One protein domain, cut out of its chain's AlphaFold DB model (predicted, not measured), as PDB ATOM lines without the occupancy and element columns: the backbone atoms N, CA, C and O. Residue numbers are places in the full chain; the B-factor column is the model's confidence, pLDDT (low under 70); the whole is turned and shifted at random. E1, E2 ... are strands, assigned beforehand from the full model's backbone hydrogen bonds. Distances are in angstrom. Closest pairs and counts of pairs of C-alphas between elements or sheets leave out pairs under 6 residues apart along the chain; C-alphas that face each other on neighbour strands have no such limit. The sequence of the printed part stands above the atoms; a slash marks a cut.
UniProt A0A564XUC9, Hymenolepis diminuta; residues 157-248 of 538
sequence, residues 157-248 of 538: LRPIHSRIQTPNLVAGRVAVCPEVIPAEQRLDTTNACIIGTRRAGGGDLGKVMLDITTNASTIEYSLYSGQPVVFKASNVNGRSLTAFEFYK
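Overview. This is residues 157 to 248 of the 538 residues of a protein of Hymenolepis diminuta (UniProt A0A564XUC9). This is a small closed barrel of five strands, E1, E2, E3, E6 and E5 round the ring, with the short strand E4 outside that ring and a long loop, residues 177 to 191, reaching away from it. The barrel is mixed, with E3 and E6 its one parallel pair. The printed part has 92 residues, with no named helix and six named strands, E1 to E6 in order; it is all strand by class, though under half of its residues, 41, are in named elements. It is compact, with a radius of gyration of the C-alphas of 12.2 A and spans of 36 by 34 by 24 A.

Along the chain. Find C-alpha 164 at (46.728, 49.111, -19.551); from there E1 runs to residue 176, 22.4 A, and bends by 99 degrees at residue 167. E2 is residues 192 to 196, E3 207 to 211 and E4 221 to 223. E5, residues 228 to 235, spans 18.9 A and bends by 76 degrees at residue 232. E6, residues 240 to 246, spans 16.0 A and ends at C-alpha 246, (54.466, 36.323, -27.396).

Arrangement. Beside E1, look for E2 on one side, an antiparallel hairpin with N 173 and O 195 2.8 A apart, and E5 on the other, antiparallel, with N 170 and O 231 at 2.9 A. E2 and E3 form a hairpin, N 194 to O 208 at 2.9 A; E1, E2 and E3 are a meander, each strand the antiparallel neighbour of the one before. E3 and E6 are parallel, N 211 to O 241 at 2.8 A. The hairpin E5 and E6 has N 244 and O 232 at 2.8 A. E4 pairs with no named strand; its closest C-alpha to E6 is Tyr 221, 6.3 A from that of Phe 246.

Size, cuts and confidence. The two C-alphas farthest apart, those of Thr 166 and Pro 182, are 37.4 A apart. The printed part has no cut. The link from E1 to E2 is long, 15 residues, and there you will find residues 179 to 185 with pLDDT under 70.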
ATOM      1  N   LEU A 157      41.229  38.425 -21.669       92.25
ATOM      2  CA  LEU A 157      41.673  39.314 -22.739       92.25
ATOM      3  C   LEU A 157      41.166  40.741 -22.516       92.25
ATOM      4  O   LEU A 157      39.978  40.971 -22.289       92.25
ATOM      5  N   ARG A 158      42.067  41.717 -22.645       92.31
ATOM      6  CA  ARG A 158      41.735  43.144 -22.582       92.31
ATOM      7  C   ARG A 158      41.648  43.744 -23.993       92.31
ATOM      8  O   ARG A 158      42.392  43.322 -24.882       92.31
ATOM      9  N   PRO A 159      40.779  44.751 -24.217       92.94
ATOM     10  CA  PRO A 159      40.748  45.491 -25.475       92.94
ATOM     11  C   PRO A 159      42.107  46.120 -25.784       92.94
ATOM     12  O   PRO A 159      42.708  46.765 -24.922       92.94
ATOM     13  N   ILE A 160      42.561  46.008 -27.033       93.19
ATOM     14  CA  ILE A 160      43.884  46.497 -27.452       93.19
ATOM     15  C   ILE A 160      44.063  48.012 -27.271       93.19
ATOM     16  O   ILE A 160      45.169  48.478 -27.017       93.19
ATOM     17  N   HIS A 161      42.976  48.777 -27.373       91.25
ATOM     18  CA  HIS A 161      42.948  50.237 -27.261       91.25
ATOM     19  C   HIS A 161      42.719  50.724 -25.821       91.25
ATOM     20  O   HIS A 161      42.733  51.929 -25.563       91.25
ATOM     21  N   SER A 162      42.478  49.809 -24.874       90.81
ATOM     22  CA  SER A 162      42.324  50.178 -23.468       90.81
ATOM     23  C   SER A 162      43.656  50.661 -22.893       90.81
ATOM     24  O   SER A 162      44.727  50.241 -23.333       90.81
ATOM     25  N   ARG A 163      43.605  51.570 -21.913       92.50
ATOM     26  CA  ARG A 163      44.808  51.984 -21.185       92.50
ATOM     27  C   ARG A 163      45.156  50.913 -20.162       92.50
ATOM     28  O   ARG A 163      44.415  50.717 -19.202       92.50
ATOM     29  N   ILE A 164      46.272  50.229 -20.372       91.56
ATOM     30  CA  ILE A 164      46.728  49.111 -19.551       91.56
ATOM     31  C   ILE A 164      48.116  49.456 -19.000       91.56
ATOM     32  O   ILE A 164      49.096  49.443 -19.740       91.56
ATOM     33  N   GLN A 165      48.200  49.802 -17.713       89.69
ATOM     34  CA  GLN A 165      49.478  50.141 -17.072       89.69
ATOM     35  C   GLN A 165      50.323  48.893 -16.781       89.69
ATOM     36  O   GLN A 165      51.532  48.909 -16.987       89.69
ATOM     37  N   THR A 166      49.686  47.806 -16.343       90.88
ATOM     38  CA  THR A 166      50.341  46.521 -16.070       90.88
ATOM     39  C   THR A 166      50.233  45.583 -17.275       90.88
ATOM     40  O   THR A 166      49.177  45.544 -17.907       90.88
ATOM     41  N   PRO A 167      51.275  44.808 -17.627       92.31
ATOM     42  CA  PRO A 167      51.201  43.894 -18.764       92.31
ATOM     43  C   PRO A 167      50.037  42.897 -18.635       92.31
ATOM     44  O   PRO A 167      49.969  42.148 -17.664       92.31
ATOM     45  N   ASN A 168      49.134  42.877 -19.617       93.56
ATOM     46  CA  ASN A 168      47.966  41.995 -19.665       93.56
ATOM     47  C   ASN A 168      47.847  41.291 -21.015       93.56
ATOM     48  O   ASN A 168      48.462  41.700 -22.001       93.56
ATOM     49  N   LEU A 169      47.027  40.241 -21.053       94.62
ATOM     50  CA  LEU A 169      46.746  39.520 -22.285       94.62
ATOM     51  C   LEU A 169      45.914  40.385 -23.233       94.62
ATOM     52  O   LEU A 169      44.811  40.829 -22.908       94.62
ATOM     53  N   VAL A 170      46.446  40.586 -24.429       95.25
ATOM     54  CA  VAL A 170      45.777  41.247 -25.544       95.25
ATOM     55  C   VAL A 170      45.838  40.335 -26.758       95.25
ATOM     56  O   VAL A 170      46.793  39.580 -26.945       95.25
ATOM     57  N   ALA A 171      44.811  40.399 -27.594       95.81
ATOM     58  CA  ALA A 171      44.710  39.548 -28.764       95.81
ATOM     59  C   ALA A 171      44.197  40.319 -29.973       95.81
ATOM     60  O   ALA A 171      43.409  41.262 -29.855       95.81
ATOM     61  N   GLY A 172      44.621  39.872 -31.144       95.94
ATOM     62  CA  GLY A 172      44.226  40.483 -32.395       95.94
ATOM     63  C   GLY A 172      44.942  39.862 -33.574       95.94
ATOM     64  O   GLY A 172      45.386  38.717 -33.527       95.94
ATOM     65  N   ARG A 173      45.040  40.644 -34.638       95.94
ATOM     66  CA  ARG A 173      45.654  40.262 -35.894       95.94
ATOM     67  C   ARG A 173      46.699  41.287 -36.303       95.94
ATOM     68  O   ARG A 173      46.414  42.483 -36.293       95.94
ATOM     69  N   VAL A 174      47.879  40.812 -36.685       96.06
ATOM     70  CA  VAL A 174      48.970  41.655 -37.186       96.06
ATOM     71  C   VAL A 174      48.559  42.302 -38.507       96.06
ATOM     72  O   VAL A 174      48.030  41.634 -39.396       96.06
ATOM     73  N   ALA A 175      48.817  43.595 -38.642       94.19
ATOM     74  CA  ALA A 175      48.631  44.353 -39.871       94.19
ATOM     75  C   ALA A 175      49.720  45.428 -40.009       94.19
ATOM     76  O   ALA A 175      50.469  45.700 -39.068       94.19
ATOM     77  N   VAL A 176      49.777  46.059 -41.179       90.75
ATOM     78  CA  VAL A 176      50.671  47.189 -41.472       90.75
ATOM     79  C   VAL A 176      49.923  48.514 -41.248       90.75
ATOM     80  O   VAL A 176      48.725  48.631 -41.540       90.75
ATOM     81  N   CYS A 177      50.598  49.513 -40.675       85.12
ATOM     82  CA  CYS A 177      50.057  50.850 -40.433       85.12
ATOM     83  C   CYS A 177      51.089  51.952 -40.742       85.12
ATOM     84  O   CYS A 177      52.206  51.869 -40.234       85.12
ATOM     85  N   PRO A 178      50.726  53.021 -41.481       76.00
ATOM     86  CA  PRO A 178      49.433  53.254 -42.136       76.00
ATOM     87  C   PRO A 178      49.152  52.233 -43.249       76.00
ATOM     88  O   PRO A 178      50.063  51.610 -43.778       76.00
ATOM     89  N   GLU A 179      47.877  52.023 -43.577       65.62
ATOM     90  CA  GLU A 179      47.513  51.242 -44.766       65.62
ATOM     91  C   GLU A 179      47.813  52.104 -45.993       65.62
ATOM     92  O   GLU A 179      47.056  53.016 -46.319       65.62
ATOM     93  N   VAL A 180      48.967  51.874 -46.620       59.03
ATOM     94  CA  VAL A 180      49.362  52.583 -47.838       59.03
ATOM     95  C   VAL A 180      48.760  51.875 -49.051       59.03
ATOM     96  O   VAL A 180      48.759  50.647 -49.135       59.03
ATOM     97  N   ILE A 181      48.229  52.667 -49.982       54.16
ATOM     98  CA  ILE A 181      47.813  52.234 -51.319       54.16
ATOM     99  C   ILE A 181      48.890  52.762 -52.283       54.16
ATOM    100  O   ILE A 181      49.079  53.981 -52.311       54.16
ATOM    101  N   PRO A 182      49.605  51.915 -53.050       53.34
ATOM    102  CA  PRO A 182      49.422  50.469 -53.223       53.34
ATOM    103  C   PRO A 182      49.934  49.639 -52.033       53.34
ATOM    104  O   PRO A 182      50.839  50.057 -51.313       53.34
ATOM    105  N   ALA A 183      49.375  48.437 -51.865       54.72
ATOM    106  CA  ALA A 183      49.623  47.499 -50.763       54.72
ATOM    107  C   ALA A 183      51.010  46.813 -50.801       54.72
ATOM    108  O   ALA A 183      51.159  45.672 -50.367       54.72
ATOM    109  N   GLU A 184      52.035  47.490 -51.318       58.22
ATOM    110  CA  GLU A 184      53.402  46.963 -51.420       58.22
ATOM    111  C   GLU A 184      54.212  47.138 -50.129       58.22
ATOM    112  O   GLU A 184      55.337  46.636 -50.020       58.22
ATOM    113  N   GLN A 185      53.677  47.851 -49.131       68.88
ATOM    114  CA  GLN A 185      54.413  48.081 -47.898       68.88
ATOM    115  C   GLN A 185      54.530  46.783 -47.092       68.88
ATOM    116  O   GLN A 185      53.566  46.269 -46.523       68.88
ATOM    117  N   ARG A 186      55.757  46.269 -47.033       84.38
ATOM    118  CA  ARG A 186      56.113  45.084 -46.252       84.38
ATOM    119  C   ARG A 186      56.020  45.380 -44.758       84.38
ATOM    120  O   ARG A 186      56.262  46.507 -44.315       84.38
ATOM    121  N   LEU A 187      55.682  44.345 -43.994       90.81
ATOM    122  CA  LEU A 187      55.687  44.403 -42.540       90.81
ATOM    123  C   LEU A 187      57.117  44.655 -42.049       90.81
ATOM    124  O   LEU A 187      58.049  43.953 -42.437       90.81
ATOM    125  N   ASP A 188      57.255  45.648 -41.186       91.69
ATOM    126  CA  ASP A 188      58.476  46.018 -40.489       91.69
ATOM    127  C   ASP A 188      58.138  46.310 -39.017       91.69
ATOM    128  O   ASP A 188      57.003  46.603 -38.645       91.69
ATOM    129  N   THR A 189      59.145  46.250 -38.158       91.06
ATOM    130  CA  THR A 189      59.061  46.574 -36.729       91.06
ATOM    131  C   THR A 189      58.523  47.979 -36.444       91.06
ATOM    132  O   THR A 189      57.918  48.196 -35.400       91.06
ATOM    133  N   THR A 190      58.708  48.924 -37.368       91.19
ATOM    134  CA  THR A 190      58.269  50.321 -37.227       91.19
ATOM    135  C   THR A 190      56.807  50.555 -37.618       91.19
ATOM    136  O   THR A 190      56.181  51.494 -37.126       91.19
ATOM    137  N   ASN A 191      56.255  49.713 -38.495       92.12
ATOM    138  CA  ASN A 191      54.911  49.870 -39.060       92.12
ATOM    139  C   ASN A 191      53.927  48.780 -38.598       92.12
ATOM    140  O   ASN A 191      52.761  48.783 -39.001       92.12
ATOM    141  N   ALA A 192      54.382  47.850 -37.756       94.50
ATOM    142  CA  ALA A 192      53.555  46.791 -37.208       94.50
ATOM    143  C   ALA A 192      52.446  47.362 -36.313       94.50
ATOM    144  O   ALA A 192      52.662  48.215 -35.451       94.50
ATOM    145  N   CYS A 193      51.234  46.849 -36.488       95.38
ATOM    146  CA  CYS A 193      50.093  47.171 -35.643       95.38
ATOM    147  C   CYS A 193      49.231  45.932 -35.398       95.38
ATOM    148  O   CYS A 193      49.311  44.938 -36.125       95.38
ATOM    149  N   ILE A 194      48.379  46.012 -34.380       95.75
ATOM    150  CA  ILE A 194      47.379  44.997 -34.070       95.75
ATOM    151  C   ILE A 194      45.992  45.565 -34.357       95.75
ATOM    152  O   ILE A 194      45.620  46.623 -33.844       95.75
ATOM    153  N   ILE A 195      45.220  44.832 -35.154       95.31
ATOM    154  CA  ILE A 195      43.769  44.986 -35.264       95.31
ATOM    155  C   ILE A 195      43.160  44.068 -34.210       95.31
ATOM    156  O   ILE A 195      43.432  42.867 -34.219       95.31
ATOM    157  N   GLY A 196      42.381  44.609 -33.279       94.00
ATOM    158  CA  GLY A 196      41.818  43.816 -32.186       94.00
ATOM    159  C   GLY A 196      40.722  42.878 -32.677       94.00
ATOM    160  O   GLY A 196      40.432  42.792 -33.867       94.00
ATOM    161  N   THR A 197      40.099  42.157 -31.751       92.19
ATOM    162  CA  THR A 197      38.927  41.326 -32.059       92.19
ATOM    163  C   THR A 197      37.678  41.986 -31.501       92.19
ATOM    164  O   THR A 197      37.705  42.499 -30.378       92.19
ATOM    165  N   ARG A 198      36.555  41.928 -32.228       90.44
ATOM    166  CA  ARG A 198      35.289  42.519 -31.746       90.44
ATOM    167  C   ARG A 198      34.855  41.909 -30.415       90.44
ATOM    168  O   ARG A 198      34.303  42.598 -29.564       90.44
ATOM    169  N   ARG A 199      35.120  40.612 -30.232       90.62
ATOM    170  CA  ARG A 199      34.732  39.853 -29.036       90.62
ATOM    171  C   ARG A 199      35.531  40.252 -27.791       90.62
ATOM    172  O   ARG A 199      34.939  40.311 -26.722       90.62
ATOM    173  N   ALA A 200      36.820  40.582 -27.918       86.44
ATOM    174  CA  ALA A 200      37.607  41.114 -26.797       86.44
ATOM    175  C   ALA A 200      37.419  42.630 -26.598       86.44
ATOM    176  O   ALA A 200      37.563  43.125 -25.486       86.44
ATOM    177  N   GLY A 201      37.111  43.372 -27.666       83.62
ATOM    178  CA  GLY A 201      36.986  44.831 -27.659       83.62
ATOM    179  C   GLY A 201      35.586  45.382 -27.380       83.62
ATOM    180  O   GLY A 201      35.371  46.578 -27.544       83.62
ATOM    181  N   GLY A 202      34.615  44.544 -27.000       80.31
ATOM    182  CA  GLY A 202      33.242  44.994 -26.730       80.31
ATOM    183  C   GLY A 202      32.495  45.508 -27.968       80.31
ATOM    184  O   GLY A 202      31.635  46.374 -27.854       80.31
ATOM    185  N   GLY A 203      32.831  44.993 -29.154       81.62
ATOM    186  CA  GLY A 203      32.252  45.383 -30.443       81.62
ATOM    187  C   GLY A 203      33.163  46.266 -31.298       81.62
ATOM    188  O   GLY A 203      33.030  46.244 -32.521       81.62
ATOM    189  N   ASP A 204      34.126  46.963 -30.691       80.81
ATOM    190  CA  ASP A 204      35.149  47.714 -31.419       80.81
ATOM    191  C   ASP A 204      36.370  46.827 -31.709       80.81
ATOM    192  O   ASP A 204      36.893  46.151 -30.823       80.81
ATOM    193  N   LEU A 205      36.830  46.822 -32.961       81.75
ATOM    194  CA  LEU A 205      38.087  46.170 -33.333       81.75
ATOM    195  C   LEU A 205      39.269  46.976 -32.778       81.75
ATOM    196  O   LEU A 205      40.192  46.405 -32.200       81.75
ATOM    197  N   GLY A 206      39.236  48.302 -32.938       87.38
ATOM    198  CA  GLY A 206      40.392  49.172 -32.748       87.38
ATOM    199  C   GLY A 206      41.589  48.817 -33.647       87.38
ATOM    200  O   GLY A 206      41.686  47.738 -34.238       87.38
ATOM    201  N   LYS A 207      42.547  49.740 -33.728       92.94
ATOM    202  CA  LYS A 207      43.859  49.523 -34.352       92.94
ATOM    203  C   LYS A 207      44.904  50.260 -33.528       92.94
ATOM    204  O   LYS A 207      44.731  51.445 -33.252       92.94
ATOM    205  N   VAL A 208      45.951  49.562 -33.101       95.00
ATOM    206  CA  VAL A 208      46.968  50.108 -32.188       95.00
ATOM    207  C   VAL A 208      48.354  49.694 -32.666       95.00
ATOM    208  O   VAL A 208      48.536  48.551 -33.087       95.00
ATOM    209  N   MET A 209      49.323  50.615 -32.627       95.81
ATOM    210  CA  MET A 209      50.709  50.317 -33.007       95.81
ATOM    211  C   MET A 209      51.298  49.256 -32.082       95.81
ATOM    212  O   MET A 209      50.976  49.221 -30.895       95.81
ATOM    213  N   LEU A 210      52.148  48.391 -32.626       95.69
ATOM    214  CA  LEU A 210      52.824  47.344 -31.879       95.69
ATOM    215  C   LEU A 210      54.293  47.723 -31.696       95.69
ATOM    216  O   LEU A 210      55.054  47.764 -32.657       95.69
ATOM    217  N   ASP A 211      54.689  47.947 -30.451       94.38
ATOM    218  CA  ASP A 211      56.078  48.131 -30.059       94.38
ATOM    219  C   ASP A 211      56.663  46.794 -29.578       94.38
ATOM    220  O   ASP A 211      56.413  46.323 -28.467       94.38
ATOM    221  N   ILE A 212      57.445  46.184 -30.462       92.00
ATOM    222  CA  ILE A 212      58.236  44.965 -30.235       92.00
ATOM    223  C   ILE A 212      59.736  45.267 -30.135       92.00
ATOM    224  O   ILE A 212      60.532  44.345 -29.953       92.00
ATOM    225  N   THR A 213      60.140  46.536 -30.268       89.25
ATOM    226  CA  THR A 213      61.551  46.939 -30.270       89.25
ATOM    227  C   THR A 213      62.061  47.170 -28.853       89.25
ATOM    228  O   THR A 213      63.175  46.750 -28.544       89.25
ATOM    229  N   THR A 214      61.230  47.728 -27.965       87.69
ATOM    230  CA  THR A 214      61.589  47.999 -26.561       87.69
ATOM    231  C   THR A 214      62.097  46.755 -25.822       87.69
ATOM    232  O   THR A 214      63.072  46.836 -25.080       87.69
ATOM    233  N   ASN A 215      61.488  45.589 -26.066       86.88
ATOM    234  CA  ASN A 215      61.855  44.314 -25.435       86.88
ATOM    235  C   ASN A 215      62.466  43.308 -26.430       86.88
ATOM    236  O   ASN A 215      62.420  42.099 -26.208       86.88
ATOM    237  N   ALA A 216      63.038  43.776 -27.546       81.00
ATOM    238  CA  ALA A 216      63.492  42.905 -28.636       81.00
ATOM    239  C   ALA A 216      64.556  41.869 -28.230       81.00
ATOM    240  O   ALA A 216      64.674  40.836 -28.887       81.00
ATOM    241  N   SER A 217      65.330  42.130 -27.172       81.12
ATOM    242  CA  SER A 217      66.358  41.217 -26.652       81.12
ATOM    243  C   SER A 217      65.797  40.069 -25.808       81.12
ATOM    244  O   SER A 217      66.493  39.077 -25.613       81.12
ATOM    245  N   THR A 218      64.562  40.181 -25.315       85.88
ATOM    246  CA  THR A 218      63.946  39.195 -24.413       85.88
ATOM    247  C   THR A 218      62.785  38.449 -25.058       85.88
ATOM    248  O   THR A 218      62.536  37.294 -24.716       85.88
ATOM    249  N   ILE A 219      62.090  39.068 -26.017       90.81
ATOM    250  CA  ILE A 219      60.947  38.461 -26.696       90.81
ATOM    251  C   ILE A 219      61.381  37.650 -27.925       90.81
ATOM    252  O   ILE A 219      62.043  38.152 -28.835       90.81
ATOM    253  N   GLU A 220      60.988  36.378 -27.970       92.31
ATOM    254  CA  GLU A 220      61.089  35.549 -29.172       92.31
ATOM    255  C   GLU A 220      59.797  35.663 -29.979       92.31
ATOM    256  O   GLU A 220      58.723  35.285 -29.507       92.31
ATOM    257  N   TYR A 221      59.893  36.151 -31.215       93.31
ATOM    258  CA  TYR A 221      58.736  36.292 -32.095       93.31
ATOM    259  C   TYR A 221      59.090  36.048 -33.555       93.31
ATOM    260  O   TYR A 221      60.195  36.337 -34.013       93.31
ATOM    261  N   SER A 222      58.097  35.587 -34.307       95.12
ATOM    262  CA  SER A 222      58.086  35.628 -35.763       95.12
ATOM    263  C   SER A 222      56.671  35.978 -36.193       95.12
ATOM    264  O   SER A 222      55.720  35.312 -35.775       95.12
ATOM    265  N   LEU A 223      56.552  37.068 -36.948       95.75
ATOM    266  CA  LEU A 223      55.292  37.700 -37.304       95.75
ATOM    267  C   LEU A 223      55.168  37.863 -38.817       95.75
ATOM    268  O   LEU A 223      56.134  38.224 -39.489       95.75
ATOM    269  N   TYR A 224      53.965  37.644 -39.341       95.31
ATOM    270  CA  TYR A 224      53.601  37.940 -40.726       95.31
ATOM    271  C   TYR A 224      52.295  38.746 -40.793       95.31
ATOM    272  O   TYR A 224      51.482  38.736 -39.865       95.31
ATOM    273  N   SER A 225      52.073  39.447 -41.907       94.38
ATOM    274  CA  SER A 225      50.853  40.241 -42.093       94.38
ATOM    275  C   SER A 225      49.608  39.352 -42.146       94.38
ATOM    276  O   SER A 225      49.511  38.435 -42.962       94.38
ATOM    277  N   GLY A 226      48.633  39.640 -41.288       94.31
ATOM    278  CA  GLY A 226      47.414  38.855 -41.133       94.31
ATOM    279  C   GLY A 226      47.470  37.816 -40.016       94.31
ATOM    280  O   GLY A 226      46.446  37.194 -39.758       94.31
ATOM    281  N   GLN A 227      48.597  37.633 -39.325       96.56
ATOM    282  CA  GLN A 227      48.729  36.610 -38.288       96.56
ATOM    283  C   GLN A 227      47.833  36.878 -37.069       96.56
ATOM    284  O   GLN A 227      47.945  37.948 -36.466       96.56
ATOM    285  N   PRO A 228      46.987  35.919 -36.649       96.69
ATOM    286  CA  PRO A 228      46.329  35.960 -35.348       96.69
ATOM    287  C   PRO A 228      47.350  35.760 -34.224       96.69
ATOM    288  O   PRO A 228      48.159  34.834 -34.269       96.69
ATOM    289  N   VAL A 229      47.313  36.625 -33.216       96.56
ATOM    290  CA  VAL A 229      48.336  36.698 -32.167       96.56
ATOM    291  C   VAL A 229      47.726  36.965 -30.800       96.56
ATOM    292  O   VAL A 229      46.692  37.629 -30.675       96.56
ATOM    293  N   VAL A 230      48.415  36.475 -29.770       96.38
ATOM    294  CA  VAL A 230      48.167  36.810 -28.369       96.38
ATOM    295  C   VAL A 230      49.491  37.257 -27.764       96.38
ATOM    296  O   VAL A 230      50.499  36.556 -27.867       96.38
ATOM    297  N   PHE A 231      49.479  38.429 -27.140       95.06
ATOM    298  CA  PHE A 231      50.628  38.996 -26.447       95.06
ATOM    299  C   PHE A 231      50.277  39.286 -24.998       95.06
ATOM    300  O   PHE A 231      49.138  39.623 -24.680       95.06
ATOM    301  N   LYS A 232      51.291  39.259 -24.139       94.81
ATOM    302  CA  LYS A 232      51.265  40.008 -22.886       94.81
ATOM    303  C   LYS A 232      51.850  41.386 -23.160       94.81
ATOM    304  O   LYS A 232      53.023  41.491 -23.522       94.81
ATOM    305  N   ALA A 233      51.035  42.427 -23.041       95.19
ATOM    306  CA  ALA A 233      51.403  43.782 -23.439       95.19
ATOM    307  C   ALA A 233      50.869  44.841 -22.466       95.19
ATOM    308  O   ALA A 233      49.863  44.625 -21.786       95.19
ATOM    309  N   SER A 234      51.526  46.000 -22.425       95.69
ATOM    310  CA  SER A 234      51.006  47.209 -21.776       95.69
ATOM    311  C   SER A 234      50.651  48.260 -22.828       95.69
ATOM    312  O   SER A 234      51.194  48.272 -23.931       95.69
ATOM    313  N   ASN A 235      49.707  49.139 -22.499       95.06
ATOM    314  CA  ASN A 235      49.296  50.251 -23.347       95.06
ATOM    315  C   ASN A 235      49.022  51.477 -22.476       95.06
ATOM    316  O   ASN A 235      47.886  51.756 -22.103       95.06
ATOM    317  N   VAL A 236      50.065  52.213 -22.099       92.50
ATOM    318  CA  VAL A 236      49.939  53.319 -21.131       92.50
ATOM    319  C   VAL A 236      49.107  54.483 -21.696       92.50
ATOM    320  O   VAL A 236      48.331  55.127 -20.984       92.50
ATOM    321  N   ASN A 237      49.242  54.757 -22.995       89.94
ATOM    322  CA  ASN A 237      48.654  55.927 -23.654       89.94
ATOM    323  C   ASN A 237      47.419  55.620 -24.524       89.94
ATOM    324  O   ASN A 237      46.785  56.556 -25.014       89.94
ATOM    325  N   GLY A 238      47.062  54.347 -24.700       86.94
ATOM    326  CA  GLY A 238      45.991  53.888 -25.590       86.94
ATOM    327  C   GLY A 238      46.393  53.779 -27.069       86.94
ATOM    328  O   GLY A 238      45.562  53.399 -27.887       86.94
ATOM    329  N   ARG A 239      47.639  54.114 -27.440       89.19
ATOM    330  CA  ARG A 239      48.089  54.277 -28.839       89.19
ATOM    331  C   ARG A 239      49.200  53.321 -29.270       89.19
ATOM    332  O   ARG A 239      49.331  53.080 -30.469       89.19
ATOM    333  N   SER A 240      49.977  52.788 -28.329       93.44
ATOM    334  CA  SER A 240      51.080  51.866 -28.609       93.44
ATOM    335  C   SER A 240      51.084  50.726 -27.599       93.44
ATOM    336  O   SER A 240      51.123  50.969 -26.393       93.44
ATOM    337  N   LEU A 241      51.038  49.495 -28.101       95.19
ATOM    338  CA  LEU A 241      51.126  48.268 -27.320       95.19
ATOM    339  C   LEU A 241      52.580  47.826 -27.229       95.19
ATOM    340  O   LEU A 241      53.123  47.323 -28.209       95.19
ATOM    341  N   THR A 242      53.191  47.967 -26.059       95.94
ATOM    342  CA  THR A 242      54.534  47.434 -25.809       95.94
ATOM    343  C   THR A 242      54.424  45.960 -25.437       95.94
ATOM    344  O   THR A 242      53.806  45.613 -24.427       95.94
ATOM    345  N   ALA A 243      54.991  45.086 -26.268       95.62
ATOM    346  CA  ALA A 243      54.944  43.638 -26.095       95.62
ATOM    347  C   ALA A 243      56.032  43.149 -25.127       95.62
ATOM    348  O   ALA A 243      57.190  43.551 -25.229       95.62
ATOM    349  N   PHE A 244      55.667  42.250 -24.211       94.06
ATOM    350  CA  PHE A 244      56.579  41.618 -23.249       94.06
ATOM    351  C   PHE A 244      56.732  40.118 -23.509       94.06
ATOM    352  O   PHE A 244      57.837  39.593 -23.441       94.06
ATOM    353  N   GLU A 245      55.635  39.431 -23.837       93.44
ATOM    354  CA  GLU A 245      55.633  37.994 -24.136       93.44
ATOM    355  C   GLU A 245      54.757  37.719 -25.364       93.44
ATOM    356  O   GLU A 245      53.683  38.311 -25.508       93.44
ATOM    357  N   PHE A 246      55.205  36.808 -26.230       93.94
ATOM    358  CA  PHE A 246      54.466  36.323 -27.396       93.94
ATOM    359  C   PHE A 246      54.073  34.858 -27.197       93.94
ATOM    360  O   PHE A 246      54.938  34.003 -26.996       93.94
ATOM    361  N   TYR A 247      52.778  34.551 -27.287       93.75
ATOM    362  CA  TYR A 247      52.287  33.183 -27.134       93.75
ATOM    363  C   TYR A 247      52.180  32.498 -28.496       93.75
ATOM    364  O   TYR A 247      51.344  32.851 -29.332       93.75
ATOM    365  N   LYS A 248      53.054  31.512 -28.721       87.44
ATOM    366  CA  LYS A 248      53.142  30.785 -29.991       87.44
ATOM    367  C   LYS A 248      51.946  29.838 -30.157       87.44
ATOM    368  O   LYS A 248      51.661  29.069 -29.238       87.44
TER     369      LYS A 248